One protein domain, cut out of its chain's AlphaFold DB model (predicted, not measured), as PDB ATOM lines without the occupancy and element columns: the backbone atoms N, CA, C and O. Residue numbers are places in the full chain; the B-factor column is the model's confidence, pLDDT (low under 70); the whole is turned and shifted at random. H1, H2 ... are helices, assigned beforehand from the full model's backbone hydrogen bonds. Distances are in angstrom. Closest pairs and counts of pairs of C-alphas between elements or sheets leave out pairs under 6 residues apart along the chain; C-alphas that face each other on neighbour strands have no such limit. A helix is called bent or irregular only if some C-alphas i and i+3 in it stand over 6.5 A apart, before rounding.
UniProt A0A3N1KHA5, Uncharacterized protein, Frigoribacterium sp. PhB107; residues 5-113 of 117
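AT A GLANCE: This is residues 5 to 113 of the 117 residues of an uncharacterized protein of Frigoribacterium sp. PhB107 (UniProt A0A3N1KHA5). Three long helices lie side by side in a row and together make a rod, with H1 in the middle, H2 along one side of it as the other half of a close helical hairpin, and H3 along the other side, meeting H1 over a part of its length. H1 and H3 run the same way and H2 runs back between them in the chain; H1 and H3 each have a kink, which gives both a bowed course, and the row is well packed between H1 and H2 but looser toward H3. The printed part has 109 residues with three named helices, in the order H1, H2, H3, and no named strand; the class is all helix. The whole is loose, with a radius of gyration of the C-alphas of 17.0 A, and its C-alphas span 54 by 25 by 15 A, a rod.

HOW THE PARTS SIT: The longest helix, H3, residues 75 to 113, touches H1, residues 5 to 39, with 24 pairs of C-alphas within 8 A. H1 touches H3 with its residues 21 to 33 alone. The closest C-alphas of the two are those of Leu 26 and Ala 100, 4.9 A apart, and their centres are 9.0 A apart. They run the same way at a shallow tilt of 23 degrees. H1 has a kink of 31 degrees near residue 25, within the stretch that touches H3. H3 has a kink of 41 degrees near residue 88. H1 also touches H2, residues 44 to 71, with 65 pairs of C-alphas within 8 A. The closest C-alphas of that pair are those of Gly 34 and Phe 47, 3.9 A apart, and the centres are 7.2 A apart. H1 and H2 run opposite ways at a shallow tilt of 16 degrees and form a helical hairpin. H2 and H3 follow each other in the chain but are apart, only just, their closest C-alphas being 8.1 A apart. Along the backbone, every O i to N i+4 pair is within hydrogen-bond range in H2, while in H1 it is 25 of 31 pairs and in H3 33 of 35.

IN THESE COORDINATES: H3 has 39 residues and measures 54.1 A from its first to its last C-alpha, from Met 75 at (-23.190, 40.106, -11.142) to Arg 113 at (23.964, 13.990, -15.640). The C-alpha of Leu 88, at its kink, stands at (-8.153, 32.092, -21.661). H3 is neither bent nor irregular, but only just: C-alphas 90 and 93 are 6.2 A apart. H1 has 35 residues and measures 49.0 A, beginning with C-alpha 5 at (-14.257, 49.152, -6.894). It too is neither bent nor irregular, but only just: C-alphas 21 and 24 are 6.3 A apart. H2 has 28 residues and measures 40.1 A, from Leu 44 to Val 71.

THE WHOLE: The two C-alphas farthest apart are those of Asp 73 and Arg 113, at 55.1 A, and the first and last printed C-alphas, of Thr 5 and Arg 113, are 52.7 A apart. The printed part runs from residue 5 to residue 113 of a chain of 117 residues and has no cut. The link from H1 to H2, with 4 residues, is tight, and so is the link from H2 to H3, with 3 residues; no link is long. The mean pLDDT of the printed part is 80.1. It is under 70 at 12 residues, namely residue 43 in the first link and residues 73 to 83, of which 75 to 83 belong to H3. The mean pLDDT is 82 for H1, 84 for H2 and 78 for H3.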
ATOM      1  N   THR A   5     -13.965  50.435  -7.552       73.81
ATOM      2  CA  THR A   5     -14.257  49.152  -6.894       73.81
ATOM      3  C   THR A   5     -14.391  48.002  -7.891       73.81
ATOM      4  O   THR A   5     -13.748  46.969  -7.713       73.81
ATOM      5  N   GLY A   6     -15.123  48.195  -8.992       71.19
ATOM      6  CA  GLY A   6     -15.230  47.198 -10.062       71.19
ATOM      7  C   GLY A   6     -13.885  46.912 -10.737       71.19
ATOM      8  O   GLY A   6     -13.567  45.763 -11.041       71.19
ATOM      9  N   LEU A   7     -13.044  47.939 -10.905       76.94
ATOM     10  CA  LEU A   7     -11.695  47.780 -11.461       76.94
ATOM     11  C   LEU A   7     -10.757  47.028 -10.499       76.94
ATOM     12  O   LEU A   7      -9.977  46.180 -10.935       76.94
ATOM     13  N   MET A   8     -10.867  47.280  -9.191       81.81
ATOM     14  CA  MET A   8     -10.128  46.542  -8.160       81.81
ATOM     15  C   MET A   8     -10.528  45.060  -8.124       81.81
ATOM     16  O   MET A   8      -9.657  44.192  -8.144       81.81
ATOM     17  N   GLY A   9     -11.829  44.754  -8.123       77.88
ATOM     18  CA  GLY A   9     -12.323  43.375  -8.155       77.88
ATOM     19  C   GLY A   9     -11.837  42.606  -9.387       77.88
ATOM     20  O   GLY A   9     -11.373  41.470  -9.279       77.88
ATOM     21  N   LEU A  10     -11.825  43.269 -10.542       78.50
ATOM     22  CA  LEU A  10     -11.318  42.722 -11.799       78.50
ATOM     23  C   LEU A  10      -9.813  42.411 -11.737       78.50
ATOM     24  O   LEU A  10      -9.390  41.331 -12.152       78.50
ATOM     25  N   LEU A  11      -9.000  43.305 -11.165       82.88
ATOM     26  CA  LEU A  11      -7.565  43.062 -10.962       82.88
ATOM     27  C   LEU A  11      -7.308  41.892 -10.007       82.88
ATOM     28  O   LEU A  11      -6.501  41.016 -10.321       82.88
ATOM     29  N   LEU A  12      -8.009  41.846  -8.872       84.62
ATOM     30  CA  LEU A  12      -7.902  40.749  -7.906       84.62
ATOM     31  C   LEU A  12      -8.251  39.404  -8.555       84.62
ATOM     32  O   LEU A  12      -7.538  38.418  -8.359       84.62
ATOM     33  N   MET A  13      -9.297  39.381  -9.383       82.62
ATOM     34  CA  MET A  13      -9.721  38.188 -10.107       82.62
ATOM     35  C   MET A  13      -8.671  37.733 -11.124       82.62
ATOM     36  O   MET A  13      -8.284  36.565 -11.115       82.62
ATOM     37  N   ILE A  14      -8.146  38.642 -11.953       83.38
ATOM     38  CA  ILE A  14      -7.095  38.317 -12.931       83.38
ATOM     39  C   ILE A  14      -5.842  37.790 -12.228       83.38
ATOM     40  O   ILE A  14      -5.306  36.756 -12.625       83.38
ATOM     41  N   VAL A  15      -5.377  38.460 -11.170       85.81
ATOM     42  CA  VAL A  15      -4.169  38.047 -10.440       85.81
ATOM     43  C   VAL A  15      -4.381  36.699  -9.746       85.81
ATOM     44  O   VAL A  15      -3.515  35.830  -9.837       85.81
ATOM     45  N   GLY A  16      -5.536  36.489  -9.107       84.00
ATOM     46  CA  GLY A  16      -5.886  35.214  -8.477       84.00
ATOM     47  C   GLY A  16      -5.916  34.065  -9.485       84.00
ATOM     48  O   GLY A  16      -5.303  33.019  -9.255       84.00
ATOM     49  N   VAL A  17      -6.542  34.284 -10.646       85.12
ATOM     50  CA  VAL A  17      -6.559  33.306 -11.736       85.12
ATOM     51  C   VAL A  17      -5.150  33.031 -12.258       85.12
ATOM     52  O   VAL A  17      -4.787  31.868 -12.400       85.12
ATOM     53  N   LEU A  18      -4.325  34.050 -12.509       85.12
ATOM     54  CA  LEU A  18      -2.954  33.852 -12.992       85.12
ATOM     55  C   LEU A  18      -2.094  33.080 -11.986       85.12
ATOM     56  O   LEU A  18      -1.338  32.191 -12.378       85.12
ATOM     57  N   LEU A  19      -2.230  33.354 -10.688       86.38
ATOM     58  CA  LEU A  19      -1.517  32.597  -9.658       86.38
ATOM     59  C   LEU A  19      -1.902  31.115  -9.677       86.38
ATOM     60  O   LEU A  19      -1.024  30.254  -9.639       86.38
ATOM     61  N   LEU A  20      -3.190  30.803  -9.799       85.44
ATOM     62  CA  LEU A  20      -3.667  29.418  -9.816       85.44
ATOM     63  C   LEU A  20      -3.402  28.703 -11.147       85.44
ATOM     64  O   LEU A  20      -3.069  27.523 -11.155       85.44
ATOM     65  N   ALA A  21      -3.524  29.400 -12.273       83.12
ATOM     66  CA  ALA A  21      -3.406  28.823 -13.608       83.12
ATOM     67  C   ALA A  21      -1.961  28.722 -14.110       83.12
ATOM     68  O   ALA A  21      -1.648  27.851 -14.919       83.12
ATOM     69  N   VAL A  22      -1.082  29.620 -13.654       85.06
ATOM     70  CA  VAL A  22       0.289  29.767 -14.171       85.06
ATOM     71  C   VAL A  22       1.316  29.436 -13.102       85.06
ATOM     72  O   VAL A  22       2.162  28.563 -13.308       85.06
ATOM     73  N   ALA A  23       1.257  30.117 -11.956       83.31
ATOM     74  CA  ALA A  23       2.267  29.940 -10.919       83.31
ATOM     75  C   ALA A  23       2.128  28.575 -10.234       83.31
ATOM     76  O   ALA A  23       3.132  27.895 -10.025       83.31
ATOM     77  N   LEU A  24       0.902  28.131  -9.948       85.88
ATOM     78  CA  LEU A  24       0.666  26.884  -9.227       85.88
ATOM     79  C   LEU A  24       1.160  25.635  -9.979       85.88
ATOM     80  O   LEU A  24       1.872  24.854  -9.350       85.88
ATOM     81  N   PRO A  25       0.906  25.426 -11.290       83.75
ATOM     82  CA  PRO A  25       1.471  24.282 -12.010       83.75
ATOM     83  C   PRO A  25       3.002  24.310 -12.045       83.75
ATOM     84  O   PRO A  25       3.657  23.281 -11.862       83.75
ATOM     85  N   LEU A  26       3.596  25.496 -12.224       83.62
ATOM     86  CA  LEU A  26       5.049  25.660 -12.227       83.62
ATOM     87  C   LEU A  26       5.665  25.330 -10.866       83.62
ATOM     88  O   LEU A  26       6.647  24.590 -10.812       83.62
ATOM     89  N   ILE A  27       5.099  25.843  -9.774       84.44
ATOM     90  CA  ILE A  27       5.564  25.563  -8.409       84.44
ATOM     91  C   ILE A  27       5.294  24.094  -8.058       84.44
ATOM     92  O   ILE A  27       6.169  23.414  -7.527       84.44
ATOM     93  N   GLY A  28       4.136  23.564  -8.451       81.69
ATOM     94  CA  GLY A  28       3.753  22.168  -8.267       81.69
ATOM     95  C   GLY A  28       4.715  21.184  -8.933       81.69
ATOM     96  O   GLY A  28       4.977  20.117  -8.386       81.69
ATOM     97  N   SER A  29       5.350  21.552 -10.052       84.62
ATOM     98  CA  SER A  29       6.394  20.711 -10.659       84.62
ATOM     99  C   SER A  29       7.586  20.445  -9.726       84.62
ATOM    100  O   SER A  29       8.208  19.386  -9.806       84.62
ATOM    101  N   PHE A  30       7.878  21.360  -8.792       81.50
ATOM    102  CA  PHE A  30       8.919  21.157  -7.784       81.50
ATOM    103  C   PHE A  30       8.505  20.160  -6.696       81.50
ATOM    104  O   PHE A  30       9.379  19.547  -6.084       81.50
ATOM    105  N   LEU A  31       7.203  19.939  -6.474       83.56
ATOM    106  CA  LEU A  31       6.725  18.873  -5.585       83.56
ATOM    107  C   LEU A  31       7.100  17.507  -6.133       83.56
ATOM    108  O   LEU A  31       7.593  16.663  -5.391       83.56
ATOM    109  N   LEU A  32       6.920  17.311  -7.440       82.44
ATOM    110  CA  LEU A  32       7.314  16.077  -8.116       82.44
ATOM    111  C   LEU A  32       8.833  15.874  -8.030       82.44
ATOM    112  O   LEU A  32       9.298  14.765  -7.762       82.44
ATOM    113  N   ASP A  33       9.615  16.947  -8.193       80.12
ATOM    114  CA  ASP A  33      11.071  16.900  -8.016       80.12
ATOM    115  C   ASP A  33      11.465  16.532  -6.580       80.12
ATOM    116  O   ASP A  33      12.339  15.684  -6.382       80.12
ATOM    117  N   GLY A  34      10.818  17.141  -5.586       78.56
ATOM    118  CA  GLY A  34      11.024  16.846  -4.172       78.56
ATOM    119  C   GLY A  34      10.652  15.405  -3.823       78.56
ATOM    120  O   GLY A  34      11.423  14.731  -3.145       78.56
ATOM    121  N   LEU A  35       9.535  14.896  -4.351       81.38
ATOM    122  CA  LEU A  35       9.076  13.523  -4.136       81.38
ATOM    123  C   LEU A  35      10.107  12.511  -4.647       81.38
ATOM    124  O   LEU A  35      10.492  11.591  -3.928       81.38
ATOM    125  N   ILE A  36      10.628  12.714  -5.861       81.44
ATOM    126  CA  ILE A  36      11.686  11.856  -6.411       81.44
ATOM    127  C   ILE A  36      12.956  11.924  -5.561       81.44
ATOM    128  O   ILE A  36      13.638  10.914  -5.384       81.44
ATOM    129  N   GLN A  37      13.309  13.102  -5.047       79.12
ATOM    130  CA  GLN A  37      14.472  13.239  -4.174       79.12
ATOM    131  C   GLN A  37      14.254  12.571  -2.808       79.12
ATOM    132  O   GLN A  37      15.208  12.014  -2.271       79.12
ATOM    133  N   ILE A  38      13.028  12.569  -2.264       81.19
ATOM    134  CA  ILE A  38      12.680  11.830  -1.037       81.19
ATOM    135  C   ILE A  38      12.885  10.334  -1.253       81.19
ATOM    136  O   ILE A  38      13.559   9.697  -0.451       81.19
ATOM    137  N   VAL A  39      12.382   9.787  -2.364       80.62
ATOM    138  CA  VAL A  39      12.575   8.368  -2.720       80.62
ATOM    139  C   VAL A  39      14.064   8.017  -2.855       80.62
ATOM    140  O   VAL A  39      14.462   6.880  -2.626       80.62
ATOM    141  N   ARG A  40      14.909   8.998  -3.194       79.88
ATOM    142  CA  ARG A  40      16.370   8.852  -3.293       79.88
ATOM    143  C   ARG A  40      17.124   9.120  -1.980       79.88
ATOM    144  O   ARG A  40      18.347   9.077  -2.015       79.88
ATOM    145  N   GLY A  41      16.436   9.399  -0.871       74.31
ATOM    146  CA  GLY A  41      17.023   9.556   0.468       74.31
ATOM    147  C   GLY A  41      17.420  10.980   0.885       74.31
ATOM    148  O   GLY A  41      17.623  11.210   2.071       74.31
ATOM    149  N   ASP A  42      17.447  11.956  -0.032       70.44
ATOM    150  CA  ASP A  42      18.043  13.289   0.216       70.44
ATOM    151  C   ASP A  42      17.049  14.472   0.104       70.44
ATOM    152  O   ASP A  42      17.429  15.638   0.210       70.44
ATOM    153  N   GLY A  43      15.762  14.214  -0.161       66.88
ATOM    154  CA  GLY A  43      14.846  15.234  -0.705       66.88
ATOM    155  C   GLY A  43      13.873  15.939   0.233       66.88
ATOM    156  O   GLY A  43      13.136  16.810  -0.234       66.88
ATOM    157  N   LEU A  44      13.816  15.590   1.523       77.31
ATOM    158  CA  LEU A  44      12.710  16.019   2.397       77.31
ATOM    159  C   LEU A  44      12.610  17.549   2.538       77.31
ATOM    160  O   LEU A  44      11.513  18.103   2.533       77.31
ATOM    161  N   ARG A  45      13.751  18.250   2.592       76.69
ATOM    162  CA  ARG A  45      13.793  19.721   2.699       76.69
ATOM    163  C   ARG A  45      13.288  20.417   1.433       76.69
ATOM    164  O   ARG A  45      12.539  21.384   1.526       76.69
ATOM    165  N   VAL A  46      13.677  19.917   0.258       74.75
ATOM    166  CA  VAL A  46      13.278  20.488  -1.042       74.75
ATOM    167  C   VAL A  46      11.788  20.262  -1.285       74.75
ATOM    168  O   VAL A  46      11.088  21.181  -1.703       74.75
ATOM    169  N   PHE A  47      11.294  19.067  -0.956       80.81
ATOM    170  CA  PHE A  47       9.870  18.761  -1.003       80.81
ATOM    171  C   PHE A  47       9.061  19.629  -0.037       80.81
ATOM    172  O   PHE A  47       8.070  20.221  -0.448       80.81
ATOM    173  N   GLY A  48       9.500  19.751   1.221       78.69
ATOM    174  CA  GLY A  48       8.814  20.564   2.225       78.69
ATOM    175  C   GLY A  48       8.707  22.033   1.814       78.69
ATOM    176  O   GLY A  48       7.626  22.611   1.887       78.69
ATOM    177  N   LEU A  49       9.791  22.622   1.299       81.69
ATOM    178  CA  LEU A  49       9.773  24.001   0.806       81.69
ATOM    179  C   LEU A  49       8.817  24.165  -0.387       81.69
ATOM    180  O   LEU A  49       8.026  25.105  -0.421       81.69
ATOM    181  N   ALA A  50       8.862  23.237  -1.348       80.81
ATOM    182  CA  ALA A  50       7.960  23.251  -2.495       80.81
ATOM    183  C   ALA A  50       6.490  23.083  -2.072       80.81
ATOM    184  O   ALA A  50       5.621  23.748  -2.634       80.81
ATOM    185  N   ALA A  51       6.211  22.250  -1.062       81.00
ATOM    186  CA  ALA A  51       4.876  22.030  -0.501       81.00
ATOM    187  C   ALA A  51       4.325  23.296   0.139       81.00
ATOM    188  O   ALA A  51       3.216  23.712  -0.190       81.00
ATOM    189  N   VAL A  52       5.125  23.954   0.978       87.56
ATOM    190  CA  VAL A  52       4.737  25.219   1.605       87.56
ATOM    191  C   VAL A  52       4.506  26.296   0.548       87.56
ATOM    192  O   VAL A  52       3.470  26.950   0.579       87.56
ATOM    193  N   LEU A  53       5.411  26.454  -0.422       86.06
ATOM    194  CA  LEU A  53       5.253  27.449  -1.488       86.06
ATOM    195  C   LEU A  53       4.007  27.188  -2.338       86.06
ATOM    196  O   LEU A  53       3.250  28.115  -2.600       86.06
ATOM    197  N   SER A  54       3.763  25.934  -2.725       85.75
ATOM    198  CA  SER A  54       2.574  25.567  -3.498       85.75
ATOM    199  C   SER A  54       1.293  25.843  -2.713       85.75
ATOM    200  O   SER A  54       0.361  26.425  -3.265       85.75
ATOM    201  N   LEU A  55       1.268  25.495  -1.423       87.50
ATOM    202  CA  LEU A  55       0.127  25.749  -0.550       87.50
ATOM    203  C   LEU A  55      -0.121  27.251  -0.376       87.50
ATOM    204  O   LEU A  55      -1.250  27.701  -0.535       87.50
ATOM    205  N   VAL A  56       0.923  28.040  -0.108       90.62
ATOM    206  CA  VAL A  56       0.811  29.498   0.042       90.62
ATOM    207  C   VAL A  56       0.316  30.135  -1.253       90.62
ATOM    208  O   VAL A  56      -0.607  30.941  -1.212       90.62
ATOM    209  N   THR A  57       0.859  29.755  -2.413       89.38
ATOM    210  CA  THR A  57       0.385  30.272  -3.706       89.38
ATOM    211  C   THR A  57      -1.076  29.907  -3.966       89.38
ATOM    212  O   THR A  57      -1.832  30.760  -4.429       89.38
ATOM    213  N   ALA A  58      -1.497  28.683  -3.634       85.38
ATOM    214  CA  ALA A  58      -2.892  28.272  -3.763       85.38
ATOM    215  C   ALA A  58      -3.810  29.092  -2.846       85.38
ATOM    216  O   ALA A  58      -4.819  29.625  -3.303       85.38
ATOM    217  N   LEU A  59      -3.439  29.240  -1.571       89.62
ATOM    218  CA  LEU A  59      -4.213  29.999  -0.592       89.62
ATOM    219  C   LEU A  59      -4.327  31.474  -0.979       89.62
ATOM    220  O   LEU A  59      -5.423  32.022  -0.936       89.62
ATOM    221  N   VAL A  60      -3.229  32.102  -1.408       91.00
ATOM    222  CA  VAL A  60      -3.237  33.493  -1.881       91.00
ATOM    223  C   VAL A  60      -4.104  33.630  -3.130       91.00
ATOM    224  O   VAL A  60      -4.938  34.529  -3.189       91.00
ATOM    225  N   GLY A  61      -3.969  32.724  -4.103       85.88
ATOM    226  CA  GLY A  61      -4.791  32.736  -5.313       85.88
ATOM    227  C   GLY A  61      -6.287  32.643  -5.005       85.88
ATOM    228  O   GLY A  61      -7.068  33.448  -5.502       85.88
ATOM    229  N   VAL A  62      -6.683  31.720  -4.122       84.81
ATOM    230  CA  VAL A  62      -8.081  31.571  -3.685       84.81
ATOM    231  C   VAL A  62      -8.554  32.789  -2.891       84.81
ATOM    232  O   VAL A  62      -9.649  33.282  -3.147       84.81
ATOM    233  N   ALA A  63      -7.746  33.313  -1.969       88.88
ATOM    234  CA  ALA A  63      -8.099  34.492  -1.181       88.88
ATOM    235  C   ALA A  63      -8.350  35.721  -2.067       88.88
ATOM    236  O   ALA A  63      -9.306  36.458  -1.831       88.88
ATOM    237  N   LEU A  64      -7.550  35.910  -3.121       86.12
ATOM    238  CA  LEU A  64      -7.754  36.980  -4.101       86.12
ATOM    239  C   LEU A  64      -9.058  36.804  -4.886       86.12
ATOM    240  O   LEU A  64      -9.761  37.785  -5.110       86.12
ATOM    241  N   LEU A  65      -9.424  35.570  -5.251       83.88
ATOM    242  CA  LEU A  65     -10.707  35.292  -5.909       83.88
ATOM    243  C   LEU A  65     -11.903  35.544  -4.984       83.88
ATOM    244  O   LEU A  65     -12.911  36.102  -5.416       83.88
ATOM    245  N   VAL A  66     -11.795  35.164  -3.709       85.44
ATOM    246  CA  VAL A  66     -12.829  35.448  -2.704       85.44
ATOM    247  C   VAL A  66     -12.957  36.957  -2.486       85.44
ATOM    248  O   VAL A  66     -14.068  37.481  -2.525       85.44
ATOM    249  N   GLY A  67     -11.837  37.669  -2.339       82.12
ATOM    250  CA  GLY A  67     -11.815  39.127  -2.212       82.12
ATOM    251  C   GLY A  67     -12.397  39.835  -3.439       82.12
ATOM    252  O   GLY A  67     -13.188  40.760  -3.291       82.12
ATOM    253  N   ALA A  68     -12.101  39.356  -4.650       80.56
ATOM    254  CA  ALA A  68     -12.679  39.891  -5.882       80.56
ATOM    255  C   ALA A  68     -14.214  39.817  -5.894       80.56
ATOM    256  O   ALA A  68     -14.877  40.781  -6.280       80.56
ATOM    257  N   ARG A  69     -14.782  38.698  -5.422       78.25
ATOM    258  CA  ARG A  69     -16.237  38.515  -5.308       78.25
ATOM    259  C   ARG A  69     -16.874  39.370  -4.217       78.25
ATOM    260  O   ARG A  69     -18.034  39.723  -4.349       78.25
ATOM    261  N   GLN A  70     -16.138  39.703  -3.160       81.56
ATOM    262  CA  GLN A  70     -16.628  40.583  -2.094       81.56
ATOM    263  C   GLN A  70     -16.583  42.068  -2.471       81.56
ATOM    264  O   GLN A  70     -17.334  42.856  -1.913       81.56
ATOM    265  N   VAL A  71     -15.687  42.454  -3.384       80.56
ATOM    266  CA  VAL A  71     -15.494  43.854  -3.807       80.56
ATOM    267  C   VAL A  71     -16.337  44.210  -5.043       80.56
ATOM    268  O   VAL A  71     -16.556  45.389  -5.317       80.56
ATOM    269  N   THR A  72     -16.821  43.212  -5.789       72.06
ATOM    270  CA  THR A  72     -17.615  43.419  -7.010       72.06
ATOM    271  C   THR A  72     -19.087  43.090  -6.752       72.06
ATOM    272  O   THR A  72     -19.451  41.920  -6.725       72.06
ATOM    273  N   ASP A  73     -19.942  44.108  -6.618       62.16
ATOM    274  CA  ASP A  73     -21.397  43.926  -6.438       62.16
ATOM    275  C   ASP A  73     -22.150  43.617  -7.749       62.16
ATOM    276  O   ASP A  73     -23.324  43.247  -7.746       62.16
ATOM    277  N   ASP A  74     -21.485  43.758  -8.899       63.91
ATOM    278  CA  ASP A  74     -22.134  43.713 -10.207       63.91
ATOM    279  C   ASP A  74     -22.056  42.309 -10.848       63.91
ATOM    280  O   ASP A  74     -21.081  41.945 -11.519       63.91
ATOM    281  N   MET A  75     -23.099  41.493 -10.637       59.00
ATOM    282  CA  MET A  75     -23.190  40.106 -11.142       59.00
ATOM    283  C   MET A  75     -23.041  39.997 -12.668       59.00
ATOM    284  O   MET A  75     -22.529  38.993 -13.166       59.00
ATOM    285  N   VAL A  76     -23.461  41.017 -13.423       59.66
ATOM    286  CA  VAL A  76     -23.357  41.029 -14.894       59.66
ATOM    287  C   VAL A  76     -21.899  41.191 -15.334       59.66
ATOM    288  O   VAL A  76     -21.460  40.539 -16.284       59.66
ATOM    289  N   SER A  77     -21.124  42.007 -14.612       62.81
ATOM    290  CA  SER A  77     -19.690  42.186 -14.853       62.81
ATOM    291  C   SER A  77     -18.908  40.908 -14.542       62.81
ATOM    292  O   SER A  77     -18.093  40.480 -15.359       62.81
ATOM    293  N   LEU A  78     -19.223  40.246 -13.422       63.25
ATOM    294  CA  LEU A  78     -18.625  38.966 -13.029       63.25
ATOM    295  C   LEU A  78     -18.879  37.863 -14.066       63.25
ATOM    296  O   LEU A  78     -17.936  37.184 -14.463       63.25
ATOM    297  N   GLY A  79     -20.113  37.720 -14.561       65.69
ATOM    298  CA  GLY A  79     -20.458  36.681 -15.542       65.69
ATOM    299  C   GLY A  79     -19.770  36.858 -16.902       65.69
ATOM    300  O   GLY A  79     -19.306  35.890 -17.506       65.69
ATOM    301  N   MET A  80     -19.636  38.099 -17.382       65.06
ATOM    302  CA  MET A  80     -18.879  38.392 -18.607       65.06
ATOM    303  C   MET A  80     -17.381  38.114 -18.431       65.06
ATOM    304  O   MET A  80     -16.728  37.602 -19.345       65.06
ATOM    305  N   LEU A  81     -16.840  38.406 -17.246       66.56
ATOM    306  CA  LEU A  81     -15.438  38.162 -16.929       66.56
ATOM    307  C   LEU A  81     -15.130  36.669 -16.770       66.56
ATOM    308  O   LEU A  81     -14.116  36.207 -17.288       66.56
ATOM    309  N   GLU A  82     -16.005  35.903 -16.111       67.88
ATOM    310  CA  GLU A  82     -15.885  34.446 -15.980       67.88
ATOM    311  C   GLU A  82     -15.879  33.763 -17.355       67.88
ATOM    312  O   GLU A  82     -15.053  32.882 -17.600       67.88
ATOM    313  N   ASN A  83     -16.710  34.224 -18.295       69.62
ATOM    314  CA  ASN A  83     -16.723  33.704 -19.666       69.62
ATOM    315  C   ASN A  83     -15.440  34.043 -20.446       69.62
ATOM    316  O   ASN A  83     -14.883  33.177 -21.124       69.62
ATOM    317  N   GLY A  84     -14.929  35.274 -20.331       70.19
ATOM    318  CA  GLY A  84     -13.669  35.674 -20.972       70.19
ATOM    319  C   GLY A  84     -12.446  34.948 -20.398       70.19
ATOM    320  O   GLY A  84     -11.580  34.483 -21.145       70.19
ATOM    321  N   LEU A  85     -12.393  34.792 -19.072       70.94
ATOM    322  CA  LEU A  85     -11.332  34.056 -18.382       70.94
ATOM    323  C   LEU A  85     -11.417  32.553 -18.635       70.94
ATOM    324  O   LEU A  85     -10.374  31.931 -18.778       70.94
ATOM    325  N   SER A  86     -12.611  31.973 -18.757       76.50
ATOM    326  CA  SER A  86     -12.810  30.563 -19.125       76.50
ATOM    327  C   SER A  86     -12.090  30.210 -20.433       76.50
ATOM    328  O   SER A  86     -11.284  29.274 -20.469       76.50
ATOM    329  N   GLY A  87     -12.291  31.013 -21.483       78.31
ATOM    330  CA  GLY A  87     -11.608  30.832 -22.766       78.31
ATOM    331  C   GLY A  87     -10.087  30.906 -22.630       78.31
ATOM    332  O   GLY A  87      -9.374  30.013 -23.087       78.31
ATOM    333  N   LEU A  88      -9.583  31.924 -21.929       77.25
ATOM    334  CA  LEU A  88      -8.153  32.092 -21.661       77.25
ATOM    335  C   LEU A  88      -7.570  30.916 -20.859       77.25
ATOM    336  O   LEU A  88      -6.527  30.375 -21.220       77.25
ATOM    337  N   LEU A  89      -8.265  30.470 -19.814       79.62
ATOM    338  CA  LEU A  89      -7.846  29.374 -18.943       79.62
ATOM    339  C   LEU A  89      -7.810  28.030 -19.664       79.62
ATOM    340  O   LEU A  89      -6.901  27.239 -19.410       79.62
ATOM    341  N   SER A  90      -8.744  27.800 -20.590       80.19
ATOM    342  CA  SER A  90      -8.802  26.574 -21.392       80.19
ATOM    343  C   SER A  90      -7.532  26.330 -22.214       80.19
ATOM    344  O   SER A  90      -7.194  25.183 -22.490       80.19
ATOM    345  N   VAL A  91      -6.793  27.392 -22.555       83.00
ATOM    346  CA  VAL A  91      -5.527  27.316 -23.297       83.00
ATOM    347  C   VAL A  91      -4.330  27.466 -22.360       83.00
ATOM    348  O   VAL A  91      -3.352  26.720 -22.456       83.00
ATOM    349  N   LEU A  92      -4.409  28.419 -21.429       82.75
ATOM    350  CA  LEU A  92      -3.301  28.781 -20.554       82.75
ATOM    351  C   LEU A  92      -2.972  27.659 -19.562       82.75
ATOM    352  O   LEU A  92      -1.805  27.305 -19.423       82.75
ATOM    353  N   VAL A  93      -3.979  27.063 -18.907       83.31
ATOM    354  CA  VAL A  93      -3.752  26.017 -17.895       83.31
ATOM    355  C   VAL A  93      -3.079  24.790 -18.513       83.31
ATOM    356  O   VAL A  93      -2.020  24.404 -18.012       83.31
ATOM    357  N   PRO A  94      -3.582  24.200 -19.617       83.94
ATOM    358  CA  PRO A  94      -2.903  23.068 -20.241       83.94
ATOM    359  C   PRO A  94      -1.489  23.420 -20.704       83.94
ATOM    360  O   PRO A  94      -0.562  22.646 -20.466       83.94
ATOM    361  N   GLY A  95      -1.292  24.602 -21.300       85.81
ATOM    362  CA  GLY A  95       0.030  25.061 -21.732       85.81
ATOM    363  C   GLY A  95       1.024  25.154 -20.571       85.81
ATOM    364  O   GLY A  95       2.145  24.650 -20.658       85.81
ATOM    365  N   MET A  96       0.600  25.728 -19.446       86.31
ATOM    366  CA  MET A  96       1.433  25.858 -18.251       86.31
ATOM    367  C   MET A  96       1.714  24.515 -17.580       86.31
ATOM    368  O   MET A  96       2.831  24.298 -17.113       86.31
ATOM    369  N   VAL A  97       0.756  23.588 -17.589       83.50
ATOM    370  CA  VAL A  97       0.966  22.205 -17.140       83.50
ATOM    371  C   VAL A  97       2.002  21.500 -18.020       83.50
ATOM    372  O   VAL A  97       2.929  20.885 -17.496       83.50
ATOM    373  N   VAL A  98       1.923  21.637 -19.346       87.62
ATOM    374  CA  VAL A  98       2.925  21.073 -20.267       87.62
ATOM    375  C   VAL A  98       4.311  21.661 -19.991       87.62
ATOM    376  O   VAL A  98       5.283  20.917 -19.851       87.62
ATOM    377  N   LEU A  99       4.420  22.983 -19.838       86.38
ATOM    378  CA  LEU A  99       5.685  23.638 -19.494       86.38
ATOM    379  C   LEU A  99       6.226  23.172 -18.137       86.38
ATOM    380  O   LEU A  99       7.431  22.944 -18.008       86.38
ATOM    381  N   ALA A 100       5.357  22.993 -17.145       83.31
ATOM    382  CA  ALA A 100       5.708  22.470 -15.832       83.31
ATOM    383  C   ALA A 100       6.288  21.047 -15.925       83.31
ATOM    384  O   ALA A 100       7.339  20.773 -15.340       83.31
ATOM    385  N   VAL A 101       5.677  20.174 -16.731       82.69
ATOM    386  CA  VAL A 101       6.192  18.825 -17.012       82.69
ATOM    387  C   VAL A 101       7.545  18.888 -17.728       82.69
ATOM    388  O   VAL A 101       8.486  18.208 -17.320       82.69
ATOM    389  N   ILE A 102       7.698  19.738 -18.749       86.88
ATOM    390  CA  ILE A 102       8.974  19.912 -19.464       86.88
ATOM    391  C   ILE A 102      10.075  20.381 -18.504       86.88
ATOM    392  O   ILE A 102      11.188  19.853 -18.530       86.88
ATOM    393  N   GLN A 103       9.788  21.358 -17.641       86.12
ATOM    394  CA  GLN A 103      10.737  21.856 -16.643       86.12
ATOM    395  C   GLN A 103      11.157  20.764 -15.660       86.12
ATOM    396  O   GLN A 103      12.352  20.598 -15.406       86.12
ATOM    397  N   PHE A 104      10.194  19.988 -15.164       82.25
ATOM    398  CA  PHE A 104      10.440  18.830 -14.313       82.25
ATOM    399  C   PHE A 104      11.361  17.805 -14.996       82.25
ATOM    400  O   PHE A 104      12.414  17.452 -14.458       82.25
ATOM    401  N   VAL A 105      11.058  17.402 -16.234       83.62
ATOM    402  CA  VAL A 105      11.901  16.461 -16.994       83.62
ATOM    403  C   VAL A 105      13.311  17.025 -17.192       83.62
ATOM    404  O   VAL A 105      14.298  16.327 -16.946       83.62
ATOM    405  N   ARG A 106      13.442  18.306 -17.568       86.88
ATOM    406  CA  ARG A 106      14.750  18.970 -17.723       86.88
ATOM    407  C   ARG A 106      15.557  18.954 -16.424       86.88
ATOM    408  O   ARG A 106      16.761  18.681 -16.466       86.88
ATOM    409  N   ARG A 107      14.921  19.218 -15.277       83.31
ATOM    410  CA  ARG A 107      15.567  19.166 -13.957       83.31
ATOM    411  C   ARG A 107      16.042  17.757 -13.622       83.31
ATOM    412  O   ARG A 107      17.200  17.594 -13.237       83.31
ATOM    413  N   GLN A 108      15.219  16.740 -13.865       78.81
ATOM    414  CA  GLN A 108      15.590  15.341 -13.646       78.81
ATOM    415  C   GLN A 108      16.760  14.892 -14.532       78.81
ATOM    416  O   GLN A 108      17.706  14.279 -14.032       78.81
ATOM    417  N   VAL A 109      16.748  15.228 -15.827       82.94
ATOM    418  CA  VAL A 109      17.851  14.905 -16.750       82.94
ATOM    419  C   VAL A 109      19.150  15.571 -16.295       82.94
ATOM    420  O   VAL A 109      20.194  14.917 -16.236       82.94
ATOM    421  N   ARG A 110      19.101  16.853 -15.913       82.38
ATOM    422  CA  ARG A 110      20.279  17.580 -15.415       82.38
ATOM    423  C   ARG A 110      20.806  16.992 -14.105       82.38
ATOM    424  O   ARG A 110      22.017  16.858 -13.953       82.38
ATOM    425  N   ALA A 111      19.915  16.620 -13.185       76.31
ATOM    426  CA  ALA A 111      20.283  15.986 -11.922       76.31
ATOM    427  C   ALA A 111      20.953  14.620 -12.135       76.31
ATOM    428  O   ALA A 111      21.934  14.319 -11.465       76.31
ATOM    429  N   ARG A 112      20.475  13.818 -13.098       76.56
ATOM    430  CA  ARG A 112      21.114  12.544 -13.467       76.56
ATOM    431  C   ARG A 112      22.503  12.752 -14.073       76.56
ATOM    432  O   ARG A 112      23.439  12.097 -13.635       76.56
ATOM    433  N   ARG A 113      22.658  13.690 -15.019       75.31
ATOM    434  CA  ARG A 113      23.964  13.990 -15.640       75.31
ATOM    435  C   ARG A 113      25.023  14.403 -14.615       75.31
ATOM    436  O   ARG A 113      26.151  13.953 -14.716       75.31
TER     437      ARG A 113